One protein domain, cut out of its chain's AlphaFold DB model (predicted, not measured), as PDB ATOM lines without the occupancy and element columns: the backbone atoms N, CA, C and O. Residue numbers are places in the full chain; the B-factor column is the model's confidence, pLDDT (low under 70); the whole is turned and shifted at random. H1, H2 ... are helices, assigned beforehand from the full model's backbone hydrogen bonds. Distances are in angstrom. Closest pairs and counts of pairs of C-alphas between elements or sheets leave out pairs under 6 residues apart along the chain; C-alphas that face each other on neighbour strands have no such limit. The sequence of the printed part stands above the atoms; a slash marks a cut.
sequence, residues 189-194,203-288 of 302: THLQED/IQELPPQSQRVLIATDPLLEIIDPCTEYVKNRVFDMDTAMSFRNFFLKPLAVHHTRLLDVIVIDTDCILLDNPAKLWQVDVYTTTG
ATOM      1  N   THR A 189     -47.409  -0.505  -4.023       62.50
ATOM      2  CA  THR A 189     -46.113  -0.496  -3.331       62.50
ATOM      3  C   THR A 189     -45.232  -1.699  -3.663       62.50
ATOM      4  O   THR A 189     -44.025  -1.520  -3.777       62.50
ATOM      5  N   HIS A 190     -45.796  -2.893  -3.890       61.03
ATOM      6  CA  HIS A 190     -45.023  -4.051  -4.373       61.03
ATOM      7  C   HIS A 190     -44.451  -3.802  -5.767       61.03
ATOM      8  O   HIS A 190     -43.418  -4.349  -6.129       61.03
ATOM      9  N   LEU A 191     -45.117  -2.939  -6.529       61.16
ATOM     10  CA  LEU A 191     -44.644  -2.468  -7.817       61.16
ATOM     11  C   LEU A 191     -43.581  -1.347  -7.636       61.16
ATOM     12  O   LEU A 191     -42.701  -1.164  -8.463       61.16
ATOM     13  N   GLN A 192     -43.575  -0.617  -6.515       51.31
ATOM     14  CA  GLN A 192     -42.611   0.462  -6.245       51.31
ATOM     15  C   GLN A 192     -41.249   0.017  -5.687       51.31
ATOM     16  O   GLN A 192     -40.317   0.825  -5.712       51.31
ATOM     17  N   GLU A 193     -41.095  -1.191  -5.130       49.94
ATOM     18  CA  GLU A 193     -39.861  -1.573  -4.412       49.94
ATOM     19  C   GLU A 193     -38.589  -1.527  -5.285       49.94
ATOM     20  O   GLU A 193     -37.497  -1.281  -4.758       49.94
ATOM     21  N   ASP A 194     -38.731  -1.586  -6.610       47.56
ATOM     22  CA  ASP A 194     -37.627  -1.447  -7.567       47.56
ATOM     23  C   ASP A 194     -37.095  -0.003  -7.684       47.56
ATOM     24  O   ASP A 194     -35.914   0.219  -7.968       47.56
ATOM     25  N   ILE A 203     -34.942   7.563 -18.861       43.84
ATOM     26  CA  ILE A 203     -35.051   6.779 -20.087       43.84
ATOM     27  C   ILE A 203     -35.906   7.618 -21.037       43.84
ATOM     28  O   ILE A 203     -37.029   8.011 -20.717       43.84
ATOM     29  N   GLN A 204     -35.311   7.995 -22.166       50.56
ATOM     30  CA  GLN A 204     -35.999   8.713 -23.227       50.56
ATOM     31  C   GLN A 204     -37.098   7.820 -23.801       50.56
ATOM     32  O   GLN A 204     -36.843   6.670 -24.157       50.56
ATOM     33  N   GLU A 205     -38.298   8.386 -23.913       62.00
ATOM     34  CA  GLU A 205     -39.413   7.837 -24.684       62.00
ATOM     35  C   GLU A 205     -38.942   7.319 -26.050       62.00
ATOM     36  O   GLU A 205     -38.053   7.901 -26.683       62.00
ATOM     37  N   LEU A 206     -39.557   6.230 -26.519       71.25
ATOM     38  CA  LEU A 206     -39.209   5.590 -27.784       71.25
ATOM     39  C   LEU A 206     -39.264   6.619 -28.939       71.25
ATOM     40  O   LEU A 206     -40.348   7.129 -29.240       71.25
ATOM     41  N   PRO A 207     -38.145   6.928 -29.629       78.88
ATOM     42  CA  PRO A 207     -38.114   8.001 -30.620       78.88
ATOM     43  C   PRO A 207     -39.056   7.738 -31.806       78.88
ATOM     44  O   PRO A 207     -39.193   6.585 -32.225       78.88
ATOM     45  N   PRO A 208     -39.610   8.781 -32.463       81.75
ATOM     46  CA  PRO A 208     -40.535   8.612 -33.591       81.75
ATOM     47  C   PRO A 208     -39.981   7.767 -34.747       81.75
ATOM     48  O   PRO A 208     -40.733   7.120 -35.471       81.75
ATOM     49  N   GLN A 209     -38.661   7.771 -34.944       83.25
ATOM     50  CA  GLN A 209     -38.003   6.944 -35.958       83.25
ATOM     51  C   GLN A 209     -38.091   5.453 -35.604       83.25
ATOM     52  O   GLN A 209     -38.476   4.655 -36.454       83.25
ATOM     53  N   SER A 210     -37.814   5.090 -34.349       82.19
ATOM     54  CA  SER A 210     -37.934   3.717 -33.850       82.19
ATOM     55  C   SER A 210     -39.384   3.235 -33.870       82.19
ATOM     56  O   SER A 210     -39.647   2.116 -34.298       82.19
ATOM     57  N   GLN A 211     -40.337   4.104 -33.509       81.69
ATOM     58  CA  GLN A 211     -41.770   3.803 -33.601       81.69
ATOM     59  C   GLN A 211     -42.186   3.410 -35.026       81.69
ATOM     60  O   GLN A 211     -42.861   2.404 -35.222       81.69
ATOM     61  N   ARG A 212     -41.734   4.162 -36.042       85.50
ATOM     62  CA  ARG A 212     -42.030   3.853 -37.453       85.50
ATOM     63  C   ARG A 212     -41.485   2.496 -37.881       85.50
ATOM     64  O   ARG A 212     -42.157   1.798 -38.630       85.50
ATOM     65  N   VAL A 213     -40.284   2.135 -37.427       86.38
ATOM     66  CA  VAL A 213     -39.684   0.829 -37.736       86.38
ATOM     67  C   VAL A 213     -40.507  -0.296 -37.114       86.38
ATOM     68  O   VAL A 213     -40.809  -1.264 -37.805       86.38
ATOM     69  N   LEU A 214     -40.921  -0.156 -35.852       79.62
ATOM     70  CA  LEU A 214     -41.747  -1.159 -35.173       79.62
ATOM     71  C   LEU A 214     -43.097  -1.357 -35.869       79.62
ATOM     72  O   LEU A 214     -43.441  -2.484 -36.210       79.62
ATOM     73  N   ILE A 215     -43.809  -0.267 -36.166       85.31
ATOM     74  CA  ILE A 215     -45.108  -0.312 -36.857       85.31
ATOM     75  C   ILE A 215     -44.970  -0.911 -38.267       85.31
ATOM     76  O   ILE A 215     -45.847  -1.632 -38.730       85.31
ATOM     77  N   ALA A 216     -43.867  -0.632 -38.968       88.25
ATOM     78  CA  ALA A 216     -43.610  -1.219 -40.282       88.25
ATOM     79  C   ALA A 216     -43.241  -2.712 -40.218       88.25
ATOM     80  O   ALA A 216     -43.361  -3.405 -41.227       88.25
ATOM     81  N   THR A 217     -42.764  -3.192 -39.066       91.62
ATOM     82  CA  THR A 217     -42.317  -4.578 -38.877       91.62
ATOM     83  C   THR A 217     -43.490  -5.516 -38.616       91.62
ATOM     84  O   THR A 217     -43.514  -6.615 -39.166       91.62
ATOM     85  N   ASP A 218     -44.462  -5.089 -37.809       85.88
ATOM     86  CA  ASP A 218     -45.620  -5.905 -37.456       85.88
ATOM     87  C   ASP A 218     -46.909  -5.064 -37.505       85.88
ATOM     88  O   ASP A 218     -47.050  -4.121 -36.723       85.88
ATOM     89  N   PRO A 219     -47.870  -5.388 -38.394       86.50
ATOM     90  CA  PRO A 219     -49.132  -4.660 -38.491       86.50
ATOM     91  C   PRO A 219     -50.050  -4.837 -37.270       86.50
ATOM     92  O   PRO A 219     -51.029  -4.103 -37.158       86.50
ATOM     93  N   LEU A 220     -49.778  -5.802 -36.384       85.75
ATOM     94  CA  LEU A 220     -50.509  -5.992 -35.128       85.75
ATOM     95  C   LEU A 220     -49.927  -5.169 -33.969       85.75
ATOM     96  O   LEU A 220     -50.515  -5.148 -32.888       85.75
ATOM     97  N   LEU A 221     -48.787  -4.500 -34.168       85.19
ATOM     98  CA  LEU A 221     -48.145  -3.695 -33.136       85.19
ATOM     99  C   LEU A 221     -48.850  -2.342 -32.982       85.19
ATOM    100  O   LEU A 221     -48.933  -1.550 -33.922       85.19
ATOM    101  N   GLU A 222     -49.289  -2.050 -31.758       85.12
ATOM    102  CA  GLU A 222     -49.840  -0.753 -31.365       85.12
ATOM    103  C   GLU A 222     -48.904  -0.069 -30.361       85.12
ATOM    104  O   GLU A 222     -48.420  -0.690 -29.415       85.12
ATOM    105  N   ILE A 223     -48.641   1.224 -30.567       83.75
ATOM    106  CA  ILE A 223     -47.875   2.053 -29.632       83.75
ATOM    107  C   ILE A 223     -48.857   3.003 -28.966       83.75
ATOM    108  O   ILE A 223     -49.415   3.885 -29.619       83.75
ATOM    109  N   ILE A 224     -49.055   2.812 -27.666       81.81
ATOM    110  CA  ILE A 224     -49.983   3.594 -26.856       81.81
ATOM    111  C   ILE A 224     -49.170   4.413 -25.860       81.81
ATOM    112  O   ILE A 224     -48.315   3.874 -25.163       81.81
ATOM    113  N   ASP A 225     -49.470   5.709 -25.779       84.38
ATOM    114  CA  ASP A 225     -49.012   6.599 -24.713       84.38
ATOM    115  C   ASP A 225     -50.226   6.975 -23.839       84.38
ATOM    116  O   ASP A 225     -50.978   7.903 -24.181       84.38
ATOM    117  N   PRO A 226     -50.448   6.252 -22.720       82.44
ATOM    118  CA  PRO A 226     -51.574   6.510 -21.829       82.44
ATOM    119  C   PRO A 226     -51.547   7.919 -21.232       82.44
ATOM    120  O   PRO A 226     -52.602   8.516 -21.023       82.44
ATOM    121  N   CYS A 227     -50.357   8.475 -20.980       83.31
ATOM    122  CA  CYS A 227     -50.198   9.802 -20.395       83.31
ATOM    123  C   CYS A 227     -50.696  10.887 -21.353       83.31
ATOM    124  O   CYS A 227     -51.480  11.748 -20.948       83.31
ATOM    125  N   THR A 228     -50.314  10.823 -22.632       86.44
ATOM    126  CA  THR A 228     -50.809  11.767 -23.647       86.44
ATOM    127  C   THR A 228     -52.330  11.683 -23.801       86.44
ATOM    128  O   THR A 228     -53.004  12.715 -23.888       86.44
ATOM    129  N   GLU A 229     -52.903  10.477 -23.800       85.56
ATOM    130  CA  GLU A 229     -54.357  10.310 -23.889       85.56
ATOM    131  C   GLU A 229     -55.080  10.843 -22.643       85.56
ATOM    132  O   GLU A 229     -56.081  11.552 -22.765       85.56
ATOM    133  N   TYR A 230     -54.556  10.579 -21.446       85.81
ATOM    134  CA  TYR A 230     -55.127  11.079 -20.197       85.81
ATOM    135  C   TYR A 230     -55.027  12.594 -20.052       85.81
ATOM    136  O   TYR A 230     -55.988  13.208 -19.588       85.81
ATOM    137  N   VAL A 231     -53.956  13.230 -20.526       88.38
ATOM    138  CA  VAL A 231     -53.887  14.699 -20.602       88.38
ATOM    139  C   VAL A 231     -54.921  15.237 -21.588       88.38
ATOM    140  O   VAL A 231     -55.674  16.161 -21.270       88.38
ATOM    141  N   LYS A 232     -55.012  14.643 -22.783       90.19
ATOM    142  CA  LYS A 232     -55.977  15.054 -23.815       90.19
ATOM    143  C   LYS A 232     -57.421  14.955 -23.315       90.19
ATOM    144  O   LYS A 232     -58.230  15.839 -23.598       90.19
ATOM    145  N   ASN A 233     -57.718  13.915 -22.542       87.75
ATOM    146  CA  ASN A 233     -59.025  13.677 -21.936       87.75
ATOM    147  C   ASN A 233     -59.230  14.426 -20.607       87.75
ATOM    148  O   ASN A 233     -60.279  14.271 -19.987       87.75
ATOM    149  N   ARG A 234     -58.269  15.267 -20.189       87.12
ATOM    150  CA  ARG A 234     -58.296  16.058 -18.943       87.12
ATOM    151  C   ARG A 234     -58.418  15.214 -17.669       87.12
ATOM    152  O   ARG A 234     -58.954  15.681 -16.670       87.12
ATOM    153  N   VAL A 235     -57.927  13.980 -17.723       82.75
ATOM    154  CA  VAL A 235     -57.780  13.094 -16.563       82.75
ATOM    155  C   VAL A 235     -56.528  13.482 -15.776       82.75
ATOM    156  O   VAL A 235     -56.585  13.558 -14.554       82.75
ATOM    157  N   PHE A 236     -55.423  13.784 -16.469       83.81
ATOM    158  CA  PHE A 236     -54.174  14.272 -15.875       83.81
ATOM    159  C   PHE A 236     -53.869  15.710 -16.298       83.81
ATOM    160  O   PHE A 236     -54.180  16.122 -17.417       83.81
ATOM    161  N   ASP A 237     -53.202  16.455 -15.416       85.06
ATOM    162  CA  ASP A 237     -52.405  17.611 -15.818       85.06
ATOM    163  C   ASP A 237     -51.006  17.166 -16.280       85.06
ATOM    164  O   ASP A 237     -50.616  16.002 -16.141       85.06
ATOM    165  N   MET A 238     -50.245  18.087 -16.881       79.44
ATOM    166  CA  MET A 238     -48.922  17.737 -17.409       79.44
ATOM    167  C   MET A 238     -47.932  17.341 -16.316       79.44
ATOM    168  O   MET A 238     -47.080  16.492 -16.569       79.44
ATOM    169  N   ASP A 239     -48.044  17.902 -15.115       75.88
ATOM    170  CA  ASP A 239     -47.135  17.581 -14.015       75.88
ATOM    171  C   ASP A 239     -47.378  16.156 -13.501       75.88
ATOM    172  O   ASP A 239     -46.434  15.375 -13.347       75.88
ATOM    173  N   THR A 240     -48.645  15.768 -13.347       76.25
ATOM    174  CA  THR A 240     -49.062  14.403 -13.016       76.25
ATOM    175  C   THR A 240     -48.622  13.436 -14.102       76.25
ATOM    176  O   THR A 240     -47.967  12.440 -13.796       76.25
ATOM    177  N   ALA A 241     -48.889  13.738 -15.375       79.00
ATOM    178  CA  ALA A 241     -48.461  12.896 -16.491       79.00
ATOM    179  C   ALA A 241     -46.936  12.706 -16.517       79.00
ATOM    180  O   ALA A 241     -46.448  11.598 -16.727       79.00
ATOM    181  N   MET A 242     -46.167  13.759 -16.224       75.00
ATOM    182  CA  MET A 242     -44.707  13.681 -16.144       75.00
ATOM    183  C   MET A 242     -44.194  12.863 -14.954       75.00
ATOM    184  O   MET A 242     -43.042  12.427 -15.006       75.00
ATOM    185  N   SER A 243     -45.012  12.639 -13.922       72.50
ATOM    186  CA  SER A 243     -44.669  11.769 -12.790       72.50
ATOM    187  C   SER A 243     -44.794  10.272 -13.117       72.50
ATOM    188  O   SER A 243     -44.072   9.457 -12.541       72.50
ATOM    189  N   PHE A 244     -45.636   9.906 -14.092       70.12
ATOM    190  CA  PHE A 244     -45.773   8.536 -14.594       70.12
ATOM    191  C   PHE A 244     -44.701   8.242 -15.648       70.12
ATOM    192  O   PHE A 244     -44.932   8.344 -16.848       70.12
ATOM    193  N   ARG A 245     -43.501   7.873 -15.191       69.00
ATOM    194  CA  ARG A 245     -42.388   7.435 -16.050       69.00
ATOM    195  C   ARG A 245     -41.816   6.109 -15.577       69.00
ATOM    196  O   ARG A 245     -42.033   5.700 -14.433       69.00
ATOM    197  N   ASN A 246     -41.021   5.482 -16.443       67.50
ATOM    198  CA  ASN A 246     -40.326   4.230 -16.159       67.50
ATOM    199  C   ASN A 246     -41.319   3.174 -15.646       67.50
ATOM    200  O   ASN A 246     -42.331   2.894 -16.284       67.50
ATOM    201  N   PHE A 247     -41.054   2.637 -14.459       63.75
ATOM    202  CA  PHE A 247     -41.848   1.605 -13.819       63.75
ATOM    203  C   PHE A 247     -43.351   1.954 -13.749       63.75
ATOM    204  O   PHE A 247     -44.193   1.105 -14.041       63.75
ATOM    205  N   PHE A 248     -43.710   3.202 -13.419       68.50
ATOM    206  CA  PHE A 248     -45.112   3.605 -13.241       68.50
ATOM    207  C   PHE A 248     -45.935   3.607 -14.533       68.50
ATOM    208  O   PHE A 248     -47.165   3.648 -14.463       68.50
ATOM    209  N   LEU A 249     -45.298   3.499 -15.702       73.81
ATOM    210  CA  LEU A 249     -46.021   3.303 -16.954       73.81
ATOM    211  C   LEU A 249     -46.663   1.914 -17.032       73.81
ATOM    212  O   LEU A 249     -47.712   1.789 -17.653       73.81
ATOM    213  N   LYS A 250     -46.110   0.881 -16.372       75.19
ATOM    214  CA  LYS A 250     -46.669  -0.483 -16.441       75.19
ATOM    215  C   LYS A 250     -48.064  -0.571 -15.807       75.19
ATOM    216  O   LYS A 250     -48.984  -1.007 -16.496       75.19
ATOM    217  N   PRO A 251     -48.286  -0.127 -14.549       73.25
ATOM    218  CA  PRO A 251     -49.625  -0.150 -13.961       73.25
ATOM    219  C   PRO A 251     -50.593   0.767 -14.713       73.25
ATOM    220  O   PRO A 251     -51.760   0.422 -14.876       73.25
ATOM    221  N   LEU A 252     -50.103   1.908 -15.215       77.12
ATOM    222  CA  LEU A 252     -50.911   2.831 -16.007       77.12
ATOM    223  C   LEU A 252     -51.375   2.195 -17.323       77.12
ATOM    224  O   LEU A 252     -52.541   2.318 -17.677       77.12
ATOM    225  N   ALA A 253     -50.495   1.467 -18.013       79.19
ATOM    226  CA  ALA A 253     -50.823   0.731 -19.230       79.19
ATOM    227  C   ALA A 253     -51.828  -0.403 -18.963       79.19
ATOM    228  O   ALA A 253     -52.766  -0.579 -19.736       79.19
ATOM    229  N   VAL A 254     -51.691  -1.129 -17.845       81.19
ATOM    230  CA  VAL A 254     -52.662  -2.160 -17.421       81.19
ATOM    231  C   VAL A 254     -54.025  -1.563 -17.073       81.19
ATOM    232  O   VAL A 254     -55.051  -2.198 -17.290       81.19
ATOM    233  N   HIS A 255     -54.063  -0.350 -16.529       79.12
ATOM    234  CA  HIS A 255     -55.317   0.350 -16.263       79.12
ATOM    235  C   HIS A 255     -55.953   0.914 -17.545       79.12
ATOM    236  O   HIS A 255     -57.173   0.922 -17.689       79.12
ATOM    237  N   HIS A 256     -55.129   1.413 -18.467       83.50
ATOM    238  CA  HIS A 256     -55.576   2.059 -19.701       83.50
ATOM    239  C   HIS A 256     -56.036   1.062 -20.771       83.50
ATOM    240  O   HIS A 256     -56.962   1.354 -21.532       83.50
ATOM    241  N   THR A 257     -55.415  -0.116 -20.820       82.31
ATOM    242  CA  THR A 257     -55.695  -1.119 -21.845       82.31
ATOM    243  C   THR A 257     -57.148  -1.592 -21.830       82.31
ATOM    244  O   THR A 257     -57.796  -1.729 -20.794       82.31
ATOM    245  N   ARG A 258     -57.663  -1.888 -23.024       79.94
ATOM    246  CA  ARG A 258     -59.002  -2.466 -23.228       79.94
ATOM    247  C   ARG A 258     -58.971  -3.992 -23.308       79.94
ATOM    248  O   ARG A 258     -60.015  -4.617 -23.482       79.94
ATOM    249  N   LEU A 259     -57.779  -4.579 -23.253       83.44
ATOM    250  CA  LEU A 259     -57.577  -6.019 -23.329       83.44
ATOM    251  C   LEU A 259     -57.934  -6.670 -21.990       83.44
ATOM    252  O   LEU A 259     -57.602  -6.148 -20.929       83.44
ATOM    253  N   LEU A 260     -58.601  -7.824 -22.051       77.88
ATOM    254  CA  LEU A 260     -58.980  -8.597 -20.862       77.88
ATOM    255  C   LEU A 260     -57.801  -9.392 -20.292       77.88
ATOM    256  O   LEU A 260     -57.650  -9.497 -19.077       77.88
ATOM    257  N   ASP A 261     -56.976  -9.943 -21.181       84.81
ATOM    258  CA  ASP A 261     -55.845 -10.803 -20.854       84.81
ATOM    259  C   ASP A 261     -54.563 -10.134 -21.356       84.81
ATOM    260  O   ASP A 261     -54.375  -9.962 -22.562       84.81
ATOM    261  N   VAL A 262     -53.689  -9.720 -20.434       87.44
ATOM    262  CA  VAL A 262     -52.484  -8.938 -20.760       87.44
ATOM    263  C   VAL A 262     -51.255  -9.547 -20.106       87.44
ATOM    264  O   VAL A 262     -51.219  -9.722 -18.889       87.44
ATOM    265  N   ILE A 263     -50.239  -9.859 -20.913       86.88
ATOM    266  CA  ILE A 263     -48.895 -10.159 -20.410       86.88
ATOM    267  C   ILE A 263     -48.134  -8.843 -20.384       86.88
ATOM    268  O   ILE A 263     -47.878  -8.251 -21.430       86.88
ATOM    269  N   VAL A 264     -47.780  -8.390 -19.187       84.00
ATOM    270  CA  VAL A 264     -46.904  -7.232 -19.007       84.00
ATOM    271  C   VAL A 264     -45.483  -7.747 -18.860       84.00
ATOM    272  O   VAL A 264     -45.205  -8.538 -17.961       84.00
ATOM    273  N   ILE A 265     -44.592  -7.311 -19.745       79.88
ATOM    274  CA  ILE A 265     -43.196  -7.738 -19.765       79.88
ATOM    275  C   ILE A 265     -42.292  -6.557 -20.110       79.88
ATOM    276  O   ILE A 265     -42.697  -5.663 -20.853       79.88
ATOM    277  N   ASP A 266     -41.082  -6.548 -19.559       77.75
ATOM    278  CA  ASP A 266     -40.080  -5.555 -19.927       77.75
ATOM    279  C   ASP A 266     -39.526  -5.800 -21.330       77.75
ATOM    280  O   ASP A 266     -39.454  -6.928 -21.822       77.75
ATOM    281  N   THR A 267     -39.107  -4.719 -21.983       74.00
ATOM    282  CA  THR A 267     -38.539  -4.766 -23.336       74.00
ATOM    283  C   THR A 267     -37.164  -5.434 -23.386       74.00
ATOM    284  O   THR A 267     -36.725  -5.827 -24.465       74.00
ATOM    285  N   ASP A 268     -36.491  -5.586 -22.246       73.06
ATOM    286  CA  ASP A 268     -35.208  -6.276 -22.102       73.06
ATOM    287  C   ASP A 268     -35.350  -7.752 -21.682       73.06
ATOM    288  O   ASP A 268     -34.349  -8.449 -21.489       73.06
ATOM    289  N   CYS A 269     -36.577  -8.273 -21.607       75.12
ATOM    290  CA  CYS A 269     -36.810  -9.684 -21.339       75.12
ATOM    291  C   CYS A 269     -36.514 -10.558 -22.565       75.12
ATOM    292  O   CYS A 269     -37.021 -10.336 -23.666       75.12
ATOM    293  N   ILE A 270     -35.758 -11.636 -22.349       79.88
ATOM    294  CA  ILE A 270     -35.535 -12.682 -23.351       79.88
ATOM    295  C   ILE A 270     -36.527 -13.817 -23.099       79.88
ATOM    296  O   ILE A 270     -36.442 -14.530 -22.097       79.88
ATOM    297  N   LEU A 271     -37.452 -14.011 -24.035       81.38
ATOM    298  CA  LEU A 271     -38.419 -15.102 -23.996       81.38
ATOM    299  C   LEU A 271     -37.792 -16.386 -24.550       81.38
ATOM    300  O   LEU A 271     -37.451 -16.463 -25.728       81.38
ATOM    301  N   LEU A 272     -37.645 -17.402 -23.696       86.25
ATOM    302  CA  LEU A 272     -37.089 -18.711 -24.076       86.25
ATOM    303  C   LEU A 272     -38.150 -19.705 -24.572       86.25
ATOM    304  O   LEU A 272     -37.810 -20.743 -25.134       86.25
ATOM    305  N   ASP A 273     -39.428 -19.400 -24.355       89.00
ATOM    306  CA  ASP A 273     -40.570 -20.198 -24.795       89.00
ATOM    307  C   ASP A 273     -41.749 -19.264 -25.121       89.00
ATOM    308  O   ASP A 273     -41.737 -18.085 -24.761       89.00
ATOM    309  N   ASN A 274     -42.773 -19.779 -25.805       88.56
ATOM    310  CA  ASN A 274     -43.972 -19.025 -26.151       88.56
ATOM    311  C   ASN A 274     -44.720 -18.579 -24.872       88.56
ATOM    312  O   ASN A 274     -45.275 -19.436 -24.172       88.56
ATOM    313  N   PRO A 275     -44.814 -17.263 -24.590       89.38
ATOM    314  CA  PRO A 275     -45.425 -16.757 -23.363       89.38
ATOM    315  C   PRO A 275     -46.937 -17.006 -23.296       89.38
ATOM    316  O   PRO A 275     -47.495 -17.035 -22.204       89.38
ATOM    317  N   ALA A 276     -47.610 -17.282 -24.421       89.56
ATOM    318  CA  ALA A 276     -49.038 -17.613 -24.437       89.56
ATOM    319  C   ALA A 276     -49.377 -18.885 -23.633       89.56
ATOM    320  O   ALA A 276     -50.528 -19.092 -23.254       89.56
ATOM    321  N   LYS A 277     -48.380 -19.729 -23.327       89.81
ATOM    322  CA  LYS A 277     -48.537 -20.877 -22.420       89.81
ATOM    323  C   LYS A 277     -48.949 -20.460 -21.004       89.81
ATOM    324  O   LYS A 277     -49.599 -21.241 -20.317       89.81
ATOM    325  N   LEU A 278     -48.629 -19.234 -20.578       89.25
ATOM    326  CA  LEU A 278     -49.027 -18.699 -19.271       89.25
ATOM    327  C   LEU A 278     -50.545 -18.562 -19.119       89.25
ATOM    328  O   LEU A 278     -51.047 -18.560 -18.005       89.25
ATOM    329  N   TRP A 279     -51.295 -18.530 -20.218       90.00
ATOM    330  CA  TRP A 279     -52.759 -18.535 -20.184       90.00
ATOM    331  C   TRP A 279     -53.368 -19.895 -19.850       90.00
ATOM    332  O   TRP A 279     -54.567 -19.998 -19.617       90.00
ATOM    333  N   GLN A 280     -52.553 -20.946 -19.845       91.31
ATOM    334  CA  GLN A 280     -52.997 -22.323 -19.642       91.31
ATOM    335  C   GLN A 280     -52.520 -22.901 -18.310       91.31
ATOM    336  O   GLN A 280     -52.899 -24.019 -17.977       91.31
ATOM    337  N   VAL A 281     -51.676 -22.184 -17.557       87.06
ATOM    338  CA  VAL A 281     -51.209 -22.688 -16.262       87.06
ATOM    339  C   VAL A 281     -52.344 -22.649 -15.243       87.06
ATOM    340  O   VAL A 281     -53.155 -21.719 -15.239       87.06
ATOM    341  N   ASP A 282     -52.372 -23.633 -14.345       84.50
ATOM    342  CA  ASP A 282     -53.451 -23.797 -13.365       84.50
ATOM    343  C   ASP A 282     -53.693 -22.519 -12.558       84.50
ATOM    344  O   ASP A 282     -54.832 -22.084 -12.412       84.50
ATOM    345  N   VAL A 283     -52.618 -21.853 -12.127       78.44
ATOM    346  CA  VAL A 283     -52.698 -20.575 -11.406       78.44
ATOM    347  C   VAL A 283     -53.495 -19.544 -12.206       78.44
ATOM    348  O   VAL A 283     -54.464 -19.001 -11.694       78.44
ATOM    349  N   TYR A 284     -53.178 -19.334 -13.486       84.06
ATOM    350  CA  TYR A 284     -53.905 -18.378 -14.319       84.06
ATOM    351  C   TYR A 284     -55.359 -18.789 -14.552       84.06
ATOM    352  O   TYR A 284     -56.260 -17.967 -14.437       84.06
ATOM    353  N   THR A 285     -55.609 -20.059 -14.871       82.19
ATOM    354  CA  THR A 285     -56.974 -20.531 -15.160       82.19
ATOM    355  C   THR A 285     -57.890 -20.484 -13.936       82.19
ATOM    356  O   THR A 285     -59.106 -20.389 -14.085       82.19
ATOM    357  N   THR A 286     -57.317 -20.520 -12.728       70.69
ATOM    358  CA  THR A 286     -58.067 -20.497 -11.467       70.69
ATOM    359  C   THR A 286     -58.222 -19.092 -10.890       70.69
ATOM    360  O   THR A 286     -59.279 -18.785 -10.343       70.69
ATOM    361  N   THR A 287     -57.208 -18.229 -11.003       72.88
ATOM    362  CA  THR A 287     -57.210 -16.883 -10.396       72.88
ATOM    363  C   THR A 287     -57.387 -15.750 -11.410       72.88
ATOM    364  O   THR A 287     -57.684 -14.619 -11.033       72.88
ATOM    365  N   GLY A 288     -57.181 -16.028 -12.698       77.94
ATOM    366  CA  GLY A 288     -57.141 -15.037 -13.773       77.94
ATOM    367  C   GLY A 288     -55.848 -14.218 -13.845       77.94
ATOM    368  O   GLY A 288     -55.768 -13.331 -14.702       77.94
TER     369      GLY A 288
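This is residues 189 to 194 and 203 to 288 of the 302 residues of an uncharacterized protein of Thraustotheca clavata (UniProt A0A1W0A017). A loose string of short helices: H3 and H4 make a small helical hairpin, H5 lies next to it near the middle of the domain, and H2 sits well away from them on a wide loop. After H5 a long unnamed stretch, residues 257 to 274, leads away to H6 and H7 at the far end; residues 267 to 274 and 280 to 287 stick out with little around them. The short H1 lies near H5, across a cut from H2. The printed part has 92 residues with seven named helices, H1 to H7 in order along the chain, and no named strand, and the class is all helix. The whole is loose, with a radius of gyration of the C-alphas of 15.5 A and spans of 42 by 35 by 26 A.

H1, residues 189 to 192, is close to but not clearly touching H5, residues 246 to 256; their closest C-alphas, of Gln 192 and Phe 247, are 7.7 A apart. H2, residues 208 to 217, touches no helix. H3, residues 226 to 232, and H4, residues 238 to 243, touch and form a hairpin, opposite ways at a shallow tilt of 15 degrees; their closest C-alphas, of Cys 227 and Ala 241, are 5.3 A apart. H3 and H5 only just touch, with 3 pairs of C-alphas within 8 A, the closest being Pro 226 and His 256 at 6.4 A. They run the same way at a steep tilt of 69 degrees, only just short of about perpendicular. H4 and H5 are apart. H6, residues 275 to 279, and H7, residues 282 to 287, are close but not clearly touching; the closest C-alphas, of Trp 279 and Thr 285, are 6.9 A apart. In H2, H3, H4 and H7 every O i to N i+4 pair is within hydrogen-bond range; H5 has 5 of 7, H6 has 0 of 1 but 2 of 2 O i to N i+3 pairs, and H1 is too short for an i+4 pair.

H1 begins at C-alpha 189, (-46.113, -0.496, -3.331). H2 measures 14.3 A from first to last C-alpha, and H5, the longest helix, 15.8 A, from C-alpha 246 at (-40.326, 4.230, -16.159). H3 measures 9.8 A. H7 ends at C-alpha 287, (-57.210, -16.883, -10.396).

The C-alphas of Met 238 and Asp 282, the two farthest apart, are 42.0 A apart. Residues 195 to 202 are not printed, and C-alphas 194 and 203 are 15.2 A apart across the cut. The link from H5 to H6, 18 residues, is long. Mean pLDDT of the printed part is 78.9; residues 189 to 194, 203 to 205 and 245 to 248 are under 70.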